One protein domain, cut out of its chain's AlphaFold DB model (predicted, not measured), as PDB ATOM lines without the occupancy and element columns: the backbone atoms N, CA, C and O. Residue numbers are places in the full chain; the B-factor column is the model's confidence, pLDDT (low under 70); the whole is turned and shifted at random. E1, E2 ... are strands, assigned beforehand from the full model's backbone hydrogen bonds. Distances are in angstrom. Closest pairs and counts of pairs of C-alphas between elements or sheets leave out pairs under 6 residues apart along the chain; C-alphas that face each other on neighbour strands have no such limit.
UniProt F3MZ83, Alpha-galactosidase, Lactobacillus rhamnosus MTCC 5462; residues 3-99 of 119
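What this domain is: This is residues 3 to 99 of the 119 residues of the protein "Alpha-galactosidase" of Lactobacillus rhamnosus MTCC 5462 (UniProt F3MZ83). The domain is a sandwich, two four-stranded sheets face to face, with the strands of the one at only 16 degrees to those of the other. One sheet has the order E1 - E8 - E7 - E4 and the other E3 - E2 - E5 - E6; both are all antiparallel, and the chain crosses between them at the links E1 to E2, E3 to E4, E4 to E5 and E6 to E7. The printed part has 97 residues with eight named strands, E1 to E8 in order along the chain, and no named helix; the class is all strand. It is compact, with a radius of gyration of the C-alphas of 13.3 A, and rounded, spanning 36 by 26 by 20 A.

Where its parts are: In the first sheet, E1 is residues 3 to 10, 23.0 A long from first to last C-alpha, and begins at C-alpha 3 (83.888, 75.839, 135.689). E8 is residues 91 to 98, 23.1 A, and ends at C-alpha 98 (87.835, 73.972, 140.969). E7 is residues 80 to 86, 19.8 A, and E4 is residues 36 to 41, 16.2 A. In the second sheet, E3 is residues 27 to 32, 16.3 A, and E2 is residues 13 to 19, 18.3 A. E5, the longest strand by residues, is residues 51 to 59, 23.3 A, beginning at C-alpha 51 (98.441, 65.064, 138.008). E6 is residues 69 to 73, 12.9 A.

How they stand to each other: In the first sheet E1 and E4 are the edge strands. E1 and E8 are antiparallel at 170 degrees, with N 6 and O 94 2.8 A apart, within hydrogen-bond range. E8 and E7 form a hairpin, with N 95 and O 83 at 2.7 A. E7 and E4 are antiparallel at 167 degrees, with N 84 and O 38 at 2.7 A. In the second sheet, twisted but only just, with C-alphas up to 4.3 A off its best plane, E3 and E6 are the edge strands. E2 and E3 form a hairpin, with N 15 and O 31 at 2.8 A. E2 and E5 are antiparallel at 161 degrees, with N 16 and O 56 at 2.8 A. E5 and E6 form a hairpin, with N 57 and O 70 at 2.8 A. Between the sheets, the closest C-alphas of E5 and E7 are those of Val 55 and Asp 82, 7.3 A apart. E1 and E3 are among the pairs that are apart.

The domain as a whole: The two C-alphas farthest apart are those of Ala 23 and Trp 89, 40.5 A. The printed part has no cut, and no link is long. The mean pLDDT of the printed part is 70.0; 42 residues are under 70, among them residues 18 to 27 and 42 to 54.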
ATOM      1  N   SER A   3      83.541  74.863 136.735       56.59
ATOM      2  CA  SER A   3      83.888  75.839 135.689       56.59
ATOM      3  C   SER A   3      83.322  75.469 134.315       56.59
ATOM      4  O   SER A   3      83.168  76.346 133.468       56.59
ATOM      5  N   GLY A   4      82.971  74.200 134.091       62.59
ATOM      6  CA  GLY A   4      82.343  73.735 132.858       62.59
ATOM      7  C   GLY A   4      81.629  72.396 133.032       62.59
ATOM      8  O   GLY A   4      82.009  71.578 133.872       62.59
ATOM      9  N   ALA A   5      80.584  72.193 132.231       73.94
ATOM     10  CA  ALA A   5      79.849  70.938 132.138       73.94
ATOM     11  C   ALA A   5      79.644  70.587 130.661       73.94
ATOM     12  O   ALA A   5      79.113  71.397 129.900       73.94
ATOM     13  N   LEU A   6      80.045  69.384 130.268       78.69
ATOM     14  CA  LEU A   6      79.806  68.816 128.948       78.69
ATOM     15  C   LEU A   6      78.886  67.604 129.111       78.69
ATOM     16  O   LEU A   6      79.246  66.628 129.763       78.69
ATOM     17  N   ASN A   7      77.689  67.674 128.528       80.12
ATOM     18  CA  ASN A   7      76.780  66.533 128.458       80.12
ATOM     19  C   ASN A   7      76.948  65.872 127.094       80.12
ATOM     20  O   ASN A   7      76.730  66.517 126.067       80.12
ATOM     21  N   LEU A   8      77.321  64.602 127.095       79.75
ATOM     22  CA  LEU A   8      77.412  63.781 125.904       79.75
ATOM     23  C   LEU A   8      76.134  62.943 125.754       79.75
ATOM     24  O   LEU A   8      75.529  62.544 126.758       79.75
ATOM     25  N   PRO A   9      75.688  62.699 124.509       76.25
ATOM     26  CA  PRO A   9      74.556  61.825 124.241       76.25
ATOM     27  C   PRO A   9      74.860  60.377 124.657       76.25
ATOM     28  O   PRO A   9      75.970  60.040 125.064       76.25
ATOM     29  N   GLN A  10      73.839  59.525 124.571       73.00
ATOM     30  CA  GLN A  10      73.942  58.118 124.940       73.00
ATOM     31  C   GLN A  10      75.062  57.430 124.148       73.00
ATOM     32  O   GLN A  10      75.073  57.466 122.915       73.00
ATOM     33  N   GLY A  11      76.009  56.816 124.853       71.38
ATOM     34  CA  GLY A  11      77.190  56.231 124.233       71.38
ATOM     35  C   GLY A  11      78.103  55.574 125.256       71.38
ATOM     36  O   GLY A  11      78.197  56.015 126.399       71.38
ATOM     37  N   ARG A  12      78.784  54.502 124.840       79.94
ATOM     38  CA  ARG A  12      79.855  53.904 125.640       79.94
ATOM     39  C   ARG A  12      81.144  54.650 125.344       79.94
ATOM     40  O   ARG A  12      81.577  54.689 124.190       79.94
ATOM     41  N   TYR A  13      81.740  55.209 126.384       84.25
ATOM     42  CA  TYR A  13      82.993  55.943 126.302       84.25
ATOM     43  C   TYR A  13      84.034  55.284 127.201       84.25
ATOM     44  O   TYR A  13      83.710  54.794 128.282       84.25
ATOM     45  N   ASP A  14      85.286  55.302 126.773       85.88
ATOM     46  CA  ASP A  14      86.415  55.003 127.642       85.88
ATOM     47  C   ASP A  14      86.996  56.330 128.132       85.88
ATOM     48  O   ASP A  14      87.112  57.300 127.372       85.88
ATOM     49  N   VAL A  15      87.350  56.381 129.414       85.31
ATOM     50  CA  VAL A  15      88.035  57.526 130.003       85.31
ATOM     51  C   VAL A  15      89.534  57.303 129.975       85.31
ATOM     52  O   VAL A  15      90.059  56.270 130.395       85.31
ATOM     53  N   VAL A  16      90.219  58.334 129.511       83.88
ATOM     54  CA  VAL A  16      91.662  58.436 129.449       83.88
ATOM     55  C   VAL A  16      92.072  59.490 130.450       83.88
ATOM     56  O   VAL A  16      91.643  60.642 130.368       83.88
ATOM     57  N   HIS A  17      92.914  59.100 131.389       77.69
ATOM     58  CA  HIS A  17      93.462  60.013 132.372       77.69
ATOM     59  C   HIS A  17      94.962  59.787 132.512       77.69
ATOM     60  O   HIS A  17      95.491  58.694 132.287       77.69
ATOM     61  N   LEU A  18      95.665  60.857 132.859       69.94
ATOM     62  CA  LEU A  18      97.101  60.822 133.091       69.94
ATOM     63  C   LEU A  18      97.349  60.676 134.590       69.94
ATOM     64  O   LEU A  18      97.496  61.667 135.301       69.94
ATOM     65  N   SER A  19      97.405  59.438 135.077       61.88
ATOM     66  CA  SER A  19      97.838  59.166 136.450       61.88
ATOM     67  C   SER A  19      99.358  58.991 136.491       61.88
ATOM     68  O   SER A  19      99.914  58.171 135.753       61.88
ATOM     69  N   GLY A  20     100.050  59.732 137.354       51.75
ATOM     70  CA  GLY A  20     101.483  59.569 137.591       51.75
ATOM     71  C   GLY A  20     101.840  59.819 139.053       51.75
ATOM     72  O   GLY A  20     101.091  60.449 139.787       51.75
ATOM     73  N   ASN A  21     102.992  59.307 139.480       41.09
ATOM     74  CA  ASN A  21     103.613  59.676 140.750       41.09
ATOM     75  C   ASN A  21     104.996  60.268 140.455       41.09
ATOM     76  O   ASN A  21     105.576  59.972 139.401       41.09
ATOM     77  N   TRP A  22     105.520  61.083 141.373       35.38
ATOM     78  CA  TRP A  22     106.847  61.695 141.258       35.38
ATOM     79  C   TRP A  22     107.898  60.638 140.852       35.38
ATOM     80  O   TRP A  22     107.966  59.563 141.450       35.38
ATOM     81  N   ALA A  23     108.666  60.931 139.793       33.97
ATOM     82  CA  ALA A  23     109.641  60.059 139.108       33.97
ATOM     83  C   ALA A  23     109.110  58.980 138.121       33.97
ATOM     84  O   ALA A  23     109.919  58.264 137.527       33.97
ATOM     85  N   LYS A  24     107.793  58.882 137.867       46.62
ATOM     86  CA  LYS A  24     107.174  58.064 136.788       46.62
ATOM     87  C   LYS A  24     105.978  58.778 136.144       46.62
ATOM     88  O   LYS A  24     104.859  58.265 136.073       46.62
ATOM     89  N   GLU A  25     106.227  59.998 135.700       48.97
ATOM     90  CA  GLU A  25     105.207  60.909 135.191       48.97
ATOM     91  C   GLU A  25     104.627  60.418 133.844       48.97
ATOM     92  O   GLU A  25     105.366  59.950 132.980       48.97
ATOM     93  N   ARG A  26     103.308  60.592 133.648       55.16
ATOM     94  CA  ARG A  26     102.572  60.435 132.367       55.16
ATOM     95  C   ARG A  26     102.259  59.010 131.887       55.16
ATOM     96  O   ARG A  26     102.324  58.741 130.688       55.16
ATOM     97  N   HIS A  27     101.842  58.109 132.774       63.34
ATOM     98  CA  HIS A  27     101.225  56.871 132.293       63.34
ATOM     99  C   HIS A  27      99.791  57.162 131.848       63.34
ATOM    100  O   HIS A  27      98.947  57.554 132.653       63.34
ATOM    101  N   ILE A  28      99.540  56.993 130.549       73.25
ATOM    102  CA  ILE A  28      98.194  57.029 129.983       73.25
ATOM    103  C   ILE A  28      97.454  55.812 130.533       73.25
ATOM    104  O   ILE A  28      97.838  54.676 130.253       73.25
ATOM    105  N   GLN A  29      96.430  56.055 131.341       77.56
ATOM    106  CA  GLN A  29      95.502  55.028 131.787       77.56
ATOM    107  C   GLN A  29      94.215  55.182 130.994       77.56
ATOM    108  O   GLN A  29      93.632  56.267 130.968       77.56
ATOM    109  N   THR A  30      93.776  54.089 130.380       80.50
ATOM    110  CA  THR A  30      92.478  54.002 129.716       80.50
ATOM    111  C   THR A  30      91.645  52.971 130.446       80.50
ATOM    112  O   THR A  30      92.111  51.861 130.706       80.50
ATOM    113  N   GLN A  31      90.411  53.327 130.765       84.38
ATOM    114  CA  GLN A  31      89.468  52.418 131.395       84.38
ATOM    115  C   GLN A  31      88.058  52.670 130.849       84.38
ATOM    116  O   GLN A  31      87.714  53.821 130.563       84.38
ATOM    117  N   PRO A  32      87.234  51.624 130.712       85.62
ATOM    118  CA  PRO A  32      85.858  51.790 130.276       85.62
ATOM    119  C   PRO A  32      85.050  52.538 131.330       85.62
ATOM    120  O   PRO A  32      85.155  52.243 132.524       85.62
ATOM    121  N   LEU A  33      84.219  53.490 130.901       84.25
ATOM    122  CA  LEU A  33      83.235  54.082 131.795       84.25
ATOM    123  C   LEU A  33      82.066  53.128 131.970       84.25
ATOM    124  O   LEU A  33      81.449  52.660 131.013       84.25
ATOM    125  N   THR A  34      81.756  52.869 133.230       85.75
ATOM    126  CA  THR A  34      80.562  52.147 133.646       85.75
ATOM    127  C   THR A  34      79.593  53.110 134.308       85.75
ATOM    128  O   THR A  34      79.973  54.210 134.708       85.75
ATOM    129  N   GLN A  35      78.346  52.673 134.467       86.12
ATOM    130  CA  GLN A  35      77.356  53.394 135.256       86.12
ATOM    131  C   GLN A  35      77.917  53.767 136.640       86.12
ATOM    132  O   GLN A  35      78.541  52.937 137.308       86.12
ATOM    133  N   GLY A  36      77.689  55.013 137.059       86.88
ATOM    134  CA  GLY A  36      78.238  55.583 138.287       86.88
ATOM    135  C   GLY A  36      79.083  56.827 138.030       86.88
ATOM    136  O   GLY A  36      78.989  57.465 136.981       86.88
ATOM    137  N   THR A  37      79.901  57.194 139.014       85.56
ATOM    138  CA  THR A  37      80.749  58.388 138.955       85.56
ATOM    139  C   THR A  37      82.215  57.986 138.971       85.56
ATOM    140  O   THR A  37      82.665  57.286 139.877       85.56
ATOM    141  N   PHE A  38      82.967  58.457 137.983       85.62
ATOM    142  CA  PHE A  38      84.418  58.405 137.955       85.62
ATOM    143  C   PHE A  38      84.975  59.812 138.150       85.62
ATOM    144  O   PHE A  38      84.639  60.716 137.392       85.62
ATOM    145  N   SER A  39      85.839  60.008 139.141       81.06
ATOM    146  CA  SER A  39      86.416  61.319 139.434       81.06
ATOM    147  C   SER A  39      87.930  61.263 139.555       81.06
ATOM    148  O   SER A  39      88.485  60.356 140.176       81.06
ATOM    149  N   VAL A  40      88.588  62.277 139.004       76.81
ATOM    150  CA  VAL A  40      90.004  62.578 139.200       76.81
ATOM    151  C   VAL A  40      90.078  63.908 139.935       76.81
ATOM    152  O   VAL A  40      89.584  64.928 139.456       76.81
ATOM    153  N   GLU A  41      90.667  63.893 141.125       70.06
ATOM    154  CA  GLU A  41      90.778  65.076 141.968       70.06
ATOM    155  C   GLU A  41      92.175  65.221 142.559       70.06
ATOM    156  O   GLU A  41      92.854  64.238 142.864       70.06
ATOM    157  N   SER A  42      92.568  66.474 142.782       65.50
ATOM    158  CA  SER A  42      93.764  66.815 143.544       65.50
ATOM    159  C   SER A  42      93.392  67.667 144.753       65.50
ATOM    160  O   SER A  42      92.890  68.785 144.624       65.50
ATOM    161  N   LEU A  43      93.666  67.124 145.943       60.50
ATOM    162  CA  LEU A  43      93.418  67.753 147.246       60.50
ATOM    163  C   LEU A  43      94.696  68.296 147.912       60.50
ATOM    164  O   LEU A  43      94.642  68.786 149.040       60.50
ATOM    165  N   ARG A  44      95.863  68.207 147.257       56.16
ATOM    166  CA  ARG A  44      97.168  68.510 147.881       56.16
ATOM    167  C   ARG A  44      97.602  69.983 147.814       56.16
ATOM    168  O   ARG A  44      98.747  70.281 148.132       56.16
ATOM    169  N   GLY A  45      96.726  70.925 147.452       45.28
ATOM    170  CA  GLY A  45      96.978  72.371 147.602       45.28
ATOM    171  C   GLY A  45      98.003  72.986 146.637       45.28
ATOM    172  O   GLY A  45      98.160  74.202 146.612       45.28
ATOM    173  N   ALA A  46      98.650  72.174 145.810       43.78
ATOM    174  CA  ALA A  46      99.435  72.582 144.658       43.78
ATOM    175  C   ALA A  46      99.328  71.477 143.606       43.78
ATOM    176  O   ALA A  46      99.240  70.295 143.960       43.78
ATOM    177  N   SER A  47      99.399  71.831 142.323       42.00
ATOM    178  CA  SER A  47      99.797  70.900 141.271       42.00
ATOM    179  C   SER A  47     101.254  70.489 141.527       42.00
ATOM    180  O   SER A  47     102.186  70.959 140.874       42.00
ATOM    181  N   SER A  48     101.476  69.639 142.535       39.53
ATOM    182  CA  SER A  48     102.660  68.786 142.571       39.53
ATOM    183  C   SER A  48     102.692  68.025 141.245       39.53
ATOM    184  O   SER A  48     101.643  67.851 140.622       39.53
ATOM    185  N   HIS A  49     103.865  67.594 140.789       44.19
ATOM    186  CA  HIS A  49     104.125  66.903 139.509       44.19
ATOM    187  C   HIS A  49     103.308  65.603 139.259       44.19
ATOM    188  O   HIS A  49     103.648  64.788 138.408       44.19
ATOM    189  N   GLU A  50     102.238  65.381 140.013       48.06
ATOM    190  CA  GLU A  50     101.500  64.144 140.194       48.06
ATOM    191  C   GLU A  50     100.251  64.049 139.307       48.06
ATOM    192  O   GLU A  50      99.893  62.942 138.921       48.06
ATOM    193  N   GLN A  51      99.606  65.153 138.899       48.50
ATOM    194  CA  GLN A  51      98.441  65.064 138.008       48.50
ATOM    195  C   GLN A  51      98.371  66.216 137.012       48.50
ATOM    196  O   GLN A  51      98.284  67.386 137.377       48.50
ATOM    197  N   ASN A  52      98.399  65.856 135.731       53.25
ATOM    198  CA  ASN A  52      98.003  66.755 134.661       53.25
ATOM    199  C   ASN A  52      96.465  66.738 134.646       53.25
ATOM    200  O   ASN A  52      95.921  65.636 134.528       53.25
ATOM    201  N   PRO A  53      95.771  67.878 134.807       61.72
ATOM    202  CA  PRO A  53      94.308  67.955 134.825       61.72
ATOM    203  C   PRO A  53      93.753  67.778 133.407       61.72
ATOM    204  O   PRO A  53      93.172  68.682 132.811       61.72
ATOM    205  N   PHE A  54      94.048  66.619 132.828       68.69
ATOM    206  CA  PHE A  54      93.645  66.207 131.504       68.69
ATOM    207  C   PHE A  54      92.829  64.937 131.637       68.69
ATOM    208  O   PHE A  54      93.333  63.882 132.043       68.69
ATOM    209  N   VAL A  55      91.581  65.054 131.219       74.12
ATOM    210  CA  VAL A  55      90.681  63.934 131.042       74.12
ATOM    211  C   VAL A  55      90.198  63.947 129.604       74.12
ATOM    212  O   VAL A  55      89.808  64.984 129.066       74.12
ATOM    213  N   ALA A  56      90.241  62.791 128.958       80.44
ATOM    214  CA  ALA A  56      89.651  62.614 127.646       80.44
ATOM    215  C   ALA A  56      88.678  61.446 127.650       80.44
ATOM    216  O   ALA A  56      88.872  60.447 128.334       80.44
ATOM    217  N   LEU A  57      87.620  61.597 126.872       81.44
ATOM    218  CA  LEU A  57      86.613  60.596 126.593       81.44
ATOM    219  C   LEU A  57      86.765  60.211 125.132       81.44
ATOM    220  O   LEU A  57      86.774  61.093 124.275       81.44
ATOM    221  N   HIS A  58      86.874  58.924 124.834       85.38
ATOM    222  CA  HIS A  58      86.820  58.433 123.458       85.38
ATOM    223  C   HIS A  58      85.770  57.338 123.325       85.38
ATOM    224  O   HIS A  58      85.391  56.708 124.310       85.38
ATOM    225  N   ALA A  59      85.291  57.102 122.104       81.50
ATOM    226  CA  ALA A  59      84.359  56.013 121.827       81.50
ATOM    227  C   ALA A  59      84.926  54.658 122.292       81.50
ATOM    228  O   ALA A  59      86.073  54.324 121.982       81.50
ATOM    229  N   ALA A  60      84.130  53.884 123.034       80.62
ATOM    230  CA  ALA A  60      84.597  52.644 123.646       80.62
ATOM    231  C   ALA A  60      85.082  51.627 122.602       80.62
ATOM    232  O   ALA A  60      84.401  51.362 121.607       80.62
ATOM    233  N   GLY A  61      86.256  51.040 122.841       72.31
ATOM    234  CA  GLY A  61      86.836  50.012 121.968       72.31
ATOM    235  C   GLY A  61      87.315  50.507 120.596       72.31
ATOM    236  O   GLY A  61      87.673  49.683 119.754       72.31
ATOM    237  N   GLN A  62      87.344  51.822 120.363       70.31
ATOM    238  CA  GLN A  62      87.958  52.417 119.177       70.31
ATOM    239  C   GLN A  62      89.401  52.860 119.472       70.31
ATOM    240  O   GLN A  62      89.697  53.313 120.580       70.31
ATOM    241  N   PRO A  63      90.323  52.760 118.495       67.38
ATOM    242  CA  PRO A  63      91.639  53.364 118.627       67.38
ATOM    243  C   PRO A  63      91.523  54.892 118.699       67.38
ATOM    244  O   PRO A  63      90.696  55.478 118.010       67.38
ATOM    245  N   PHE A  64      92.428  55.549 119.432       63.66
ATOM    246  CA  PHE A  64      92.475  57.016 119.589       63.66
ATOM    247  C   PHE A  64      92.416  57.830 118.279       63.66
ATOM    248  O   PHE A  64      92.088  59.011 118.307       63.66
ATOM    249  N   ALA A  65      92.778  57.224 117.144       62.12
ATOM    250  CA  ALA A  65      92.791  57.856 115.826       62.12
ATOM    251  C   ALA A  65      91.448  57.772 115.072       62.12
ATOM    252  O   ALA A  65      91.347  58.297 113.963       62.12
ATOM    253  N   VAL A  66      90.443  57.078 115.619       57.22
ATOM    254  CA  VAL A  66      89.165  56.807 114.952       57.22
ATOM    255  C   VAL A  66      88.006  57.048 115.919       57.22
ATOM    256  O   VAL A  66      87.932  56.434 116.977       57.22
ATOM    257  N   GLY A  67      87.063  57.899 115.516       65.44
ATOM    258  CA  GLY A  67      85.859  58.216 116.289       65.44
ATOM    259  C   GLY A  67      85.935  59.551 117.028       65.44
ATOM    260  O   GLY A  67      86.922  60.280 116.936       65.44
ATOM    261  N   ASP A  68      84.856  59.873 117.736       69.50
ATOM    262  CA  ASP A  68      84.745  61.124 118.478       69.50
ATOM    263  C   ASP A  68      85.546  61.051 119.783       69.50
ATOM    264  O   ASP A  68      85.405  60.110 120.572       69.50
ATOM    265  N   ALA A  69      86.383  62.066 120.006       73.62
ATOM    266  CA  ALA A  69      87.147  62.245 121.230       73.62
ATOM    267  C   ALA A  69      86.840  63.615 121.846       73.62
ATOM    268  O   ALA A  69      86.933  64.647 121.181       73.62
ATOM    269  N   TYR A  70      86.504  63.625 123.133       76.88
ATOM    270  CA  TYR A  70      86.201  64.826 123.903       76.88
ATOM    271  C   TYR A  70      87.219  64.970 125.025       76.88
ATOM    272  O   TYR A  70      87.232  64.179 125.962       76.88
ATOM    273  N   GLY A  71      88.088  65.972 124.929       71.12
ATOM    274  CA  GLY A  71      89.060  66.295 125.970       71.12
ATOM    275  C   GLY A  71      88.617  67.502 126.785       71.12
ATOM    276  O   GLY A  71      88.228  68.519 126.212       71.12
ATOM    277  N   ALA A  72      88.733  67.417 128.104       66.19
ATOM    278  CA  ALA A  72      88.773  68.582 128.971       66.19
ATOM    279  C   ALA A  72      90.167  68.690 129.584       66.19
ATOM    280  O   ALA A  72      90.728  67.718 130.092       66.19
ATOM    281  N   ASN A  73      90.730  69.891 129.507       66.31
ATOM    282  CA  ASN A  73      91.961  70.231 130.195       66.31
ATOM    283  C   ASN A  73      91.704  71.467 131.050       66.31
ATOM    284  O   ASN A  73      91.308  72.507 130.517       66.31
ATOM    285  N   LEU A  74      91.899  71.362 132.359       63.00
ATOM    286  CA  LEU A  74      91.780  72.514 133.236       63.00
ATOM    287  C   LEU A  74      93.145  73.194 133.367       63.00
ATOM    288  O   LEU A  74      94.022  72.720 134.077       63.00
ATOM    289  N   VAL A  75      93.314  74.363 132.747       56.31
ATOM    290  CA  VAL A  75      94.515  75.194 132.942       56.31
ATOM    291  C   VAL A  75      94.468  75.829 134.339       56.31
ATOM    292  O   VAL A  75      94.072  76.981 134.513       56.31
ATOM    293  N   TYR A  76      94.817  75.052 135.364       55.66
ATOM    294  CA  TYR A  76      94.825  75.483 136.757       55.66
ATOM    295  C   TYR A  76      95.864  74.706 137.571       55.66
ATOM    296  O   TYR A  76      95.919  73.483 137.528       55.66
ATOM    297  N   SER A  77      96.687  75.424 138.337       52.72
ATOM    298  CA  SER A  77      97.763  74.859 139.169       52.72
ATOM    299  C   SER A  77      97.342  74.565 140.619       52.72
ATOM    300  O   SER A  77      98.186  74.287 141.473       52.72
ATOM    301  N   GLY A  78      96.046  74.666 140.921       59.59
ATOM    302  CA  GLY A  78      95.486  74.440 142.255       59.59
ATOM    303  C   GLY A  78      94.621  73.182 142.341       59.59
ATOM    304  O   GLY A  78      94.727  72.269 141.528       59.59
ATOM    305  N   ASN A  79      93.742  73.141 143.344       64.25
ATOM    306  CA  ASN A  79      92.835  72.012 143.553       64.25
ATOM    307  C   ASN A  79      91.786  71.941 142.435       64.25
ATOM    308  O   ASN A  79      91.011  72.886 142.245       64.25
ATOM    309  N   PHE A  80      91.723  70.809 141.746       71.25
ATOM    310  CA  PHE A  80      90.760  70.559 140.681       71.25
ATOM    311  C   PHE A  80      89.955  69.290 140.953       71.25
ATOM    312  O   PHE A  80      90.371  68.427 141.729       71.25
ATOM    313  N   LEU A  81      88.785  69.231 140.330       74.62
ATOM    314  CA  LEU A  81      87.905  68.078 140.292       74.62
ATOM    315  C   LEU A  81      87.404  67.921 138.858       74.62
ATOM    316  O   LEU A  81      86.645  68.766 138.375       74.62
ATOM    317  N   ASP A  82      87.803  66.823 138.233       77.25
ATOM    318  CA  ASP A  82      87.233  66.336 136.987       77.25
ATOM    319  C   ASP A  82      86.367  65.119 137.316       77.25
ATOM    320  O   ASP A  82      86.860  64.094 137.777       77.25
ATOM    321  N   SER A  83      85.058  65.235 137.126       83.44
ATOM    322  CA  SER A  83      84.072  64.212 137.464       83.44
ATOM    323  C   SER A  83      83.270  63.838 136.230       83.44
ATOM    324  O   SER A  83      82.633  64.683 135.611       83.44
ATOM    325  N   ILE A  84      83.256  62.556 135.899       86.81
ATOM    326  CA  ILE A  84      82.459  61.972 134.831       86.81
ATOM    327  C   ILE A  84      81.376  61.109 135.464       86.81
ATOM    328  O   ILE A  84      81.667  60.192 136.224       86.81
ATOM    329  N   GLU A  85      80.125  61.394 135.150       88.06
ATOM    330  CA  GLU A  85      78.966  60.663 135.645       88.06
ATOM    331  C   GLU A  85      78.246  59.994 134.478       88.06
ATOM    332  O   GLU A  85      77.930  60.649 133.486       88.06
ATOM    333  N   VAL A  86      77.972  58.698 134.607       87.62
ATOM    334  CA  VAL A  86      77.137  57.936 133.677       87.62
ATOM    335  C   VAL A  86      75.847  57.557 134.393       87.62
ATOM    336  O   VAL A  86      75.874  56.844 135.401       87.62
ATOM    337  N   ASN A  87      74.720  58.057 133.887       85.25
ATOM    338  CA  ASN A  87      73.405  57.820 134.481       85.25
ATOM    339  C   ASN A  87      72.796  56.465 134.062       85.25
ATOM    340  O   ASN A  87      73.350  55.739 133.240       85.25
ATOM    341  N   GLU A  88      71.622  56.136 134.610       84.12
ATOM    342  CA  GLU A  88      70.863  54.906 134.299       84.12
ATOM    343  C   GLU A  88      70.449  54.776 132.822       84.12
ATOM    344  O   GLU A  88      70.060  53.699 132.376       84.12
ATOM    345  N   TRP A  89      70.533  55.865 132.057       84.56
ATOM    346  CA  TRP A  89      70.232  55.906 130.630       84.56
ATOM    347  C   TRP A  89      71.497  55.948 129.761       84.56
ATOM    348  O   TRP A  89      71.402  56.354 128.607       84.56
ATOM    349  N   ASP A  90      72.671  55.560 130.274       82.25
ATOM    350  CA  ASP A  90      73.960  55.579 129.553       82.25
ATOM    351  C   ASP A  90      74.345  56.965 128.992       82.25
ATOM    352  O   ASP A  90      75.101  57.087 128.022       82.25
ATOM    353  N   GLN A  91      73.821  58.044 129.578       85.06
ATOM    354  CA  GLN A  91      74.229  59.404 129.234       85.06
ATOM    355  C   GLN A  91      75.417  59.802 130.095       85.06
ATOM    356  O   GLN A  91      75.389  59.646 131.318       85.06
ATOM    357  N   THR A  92      76.439  60.359 129.450       85.56
ATOM    358  CA  THR A  92      77.686  60.737 130.111       85.56
ATOM    359  C   THR A  92      77.728  62.242 130.335       85.56
ATOM    360  O   THR A  92      77.566  63.033 129.405       85.56
ATOM    361  N   ARG A  93      77.980  62.661 131.570       86.31
ATOM    362  CA  ARG A  93      78.198  64.055 131.950       86.31
ATOM    363  C   ARG A  93      79.613  64.223 132.472       86.31
ATOM    364  O   ARG A  93      79.962  63.647 133.491       86.31
ATOM    365  N   LEU A  94      80.393  65.063 131.809       82.69
ATOM    366  CA  LEU A  94      81.709  65.496 132.255       82.69
ATOM    367  C   LEU A  94      81.588  66.858 132.947       82.69
ATOM    368  O   LEU A  94      81.086  67.824 132.371       82.69
ATOM    369  N   LEU A  95      82.066  66.937 134.178       81.38
ATOM    370  CA  LEU A  95      82.178  68.140 134.988       81.38
ATOM    371  C   LEU A  95      83.659  68.394 135.238       81.38
ATOM    372  O   LEU A  95      84.338  67.522 135.763       81.38
ATOM    373  N   ALA A  96      84.144  69.581 134.898       74.19
ATOM    374  CA  ALA A  96      85.520  69.984 135.167       74.19
ATOM    375  C   ALA A  96      85.517  71.324 135.906       74.19
ATOM    376  O   ALA A  96      84.785  72.260 135.547       74.19
ATOM    377  N   GLY A  97      86.308  71.448 136.967       66.38
ATOM    378  CA  GLY A  97      86.374  72.704 137.702       66.38
ATOM    379  C   GLY A  97      87.225  72.695 138.958       66.38
ATOM    380  O   GLY A  97      87.949  71.752 139.261       66.38
ATOM    381  N   ILE A  98      87.126  73.797 139.703       65.44
ATOM    382  CA  ILE A  98      87.835  73.972 140.969       65.44
ATOM    383  C   ILE A  98      87.147  73.123 142.034       65.44
ATOM    384  O   ILE A  98      85.932  73.253 142.248       65.44
ATOM    385  N   HIS A  99      87.945  72.319 142.737       63.62
ATOM    386  CA  HIS A  99      87.467  71.395 143.758       63.62
ATOM    387  C   HIS A  99      86.562  72.114 144.785       63.62
ATOM    388  O   HIS A  99      86.998  73.084 145.419       63.62
TER     389      HIS A  99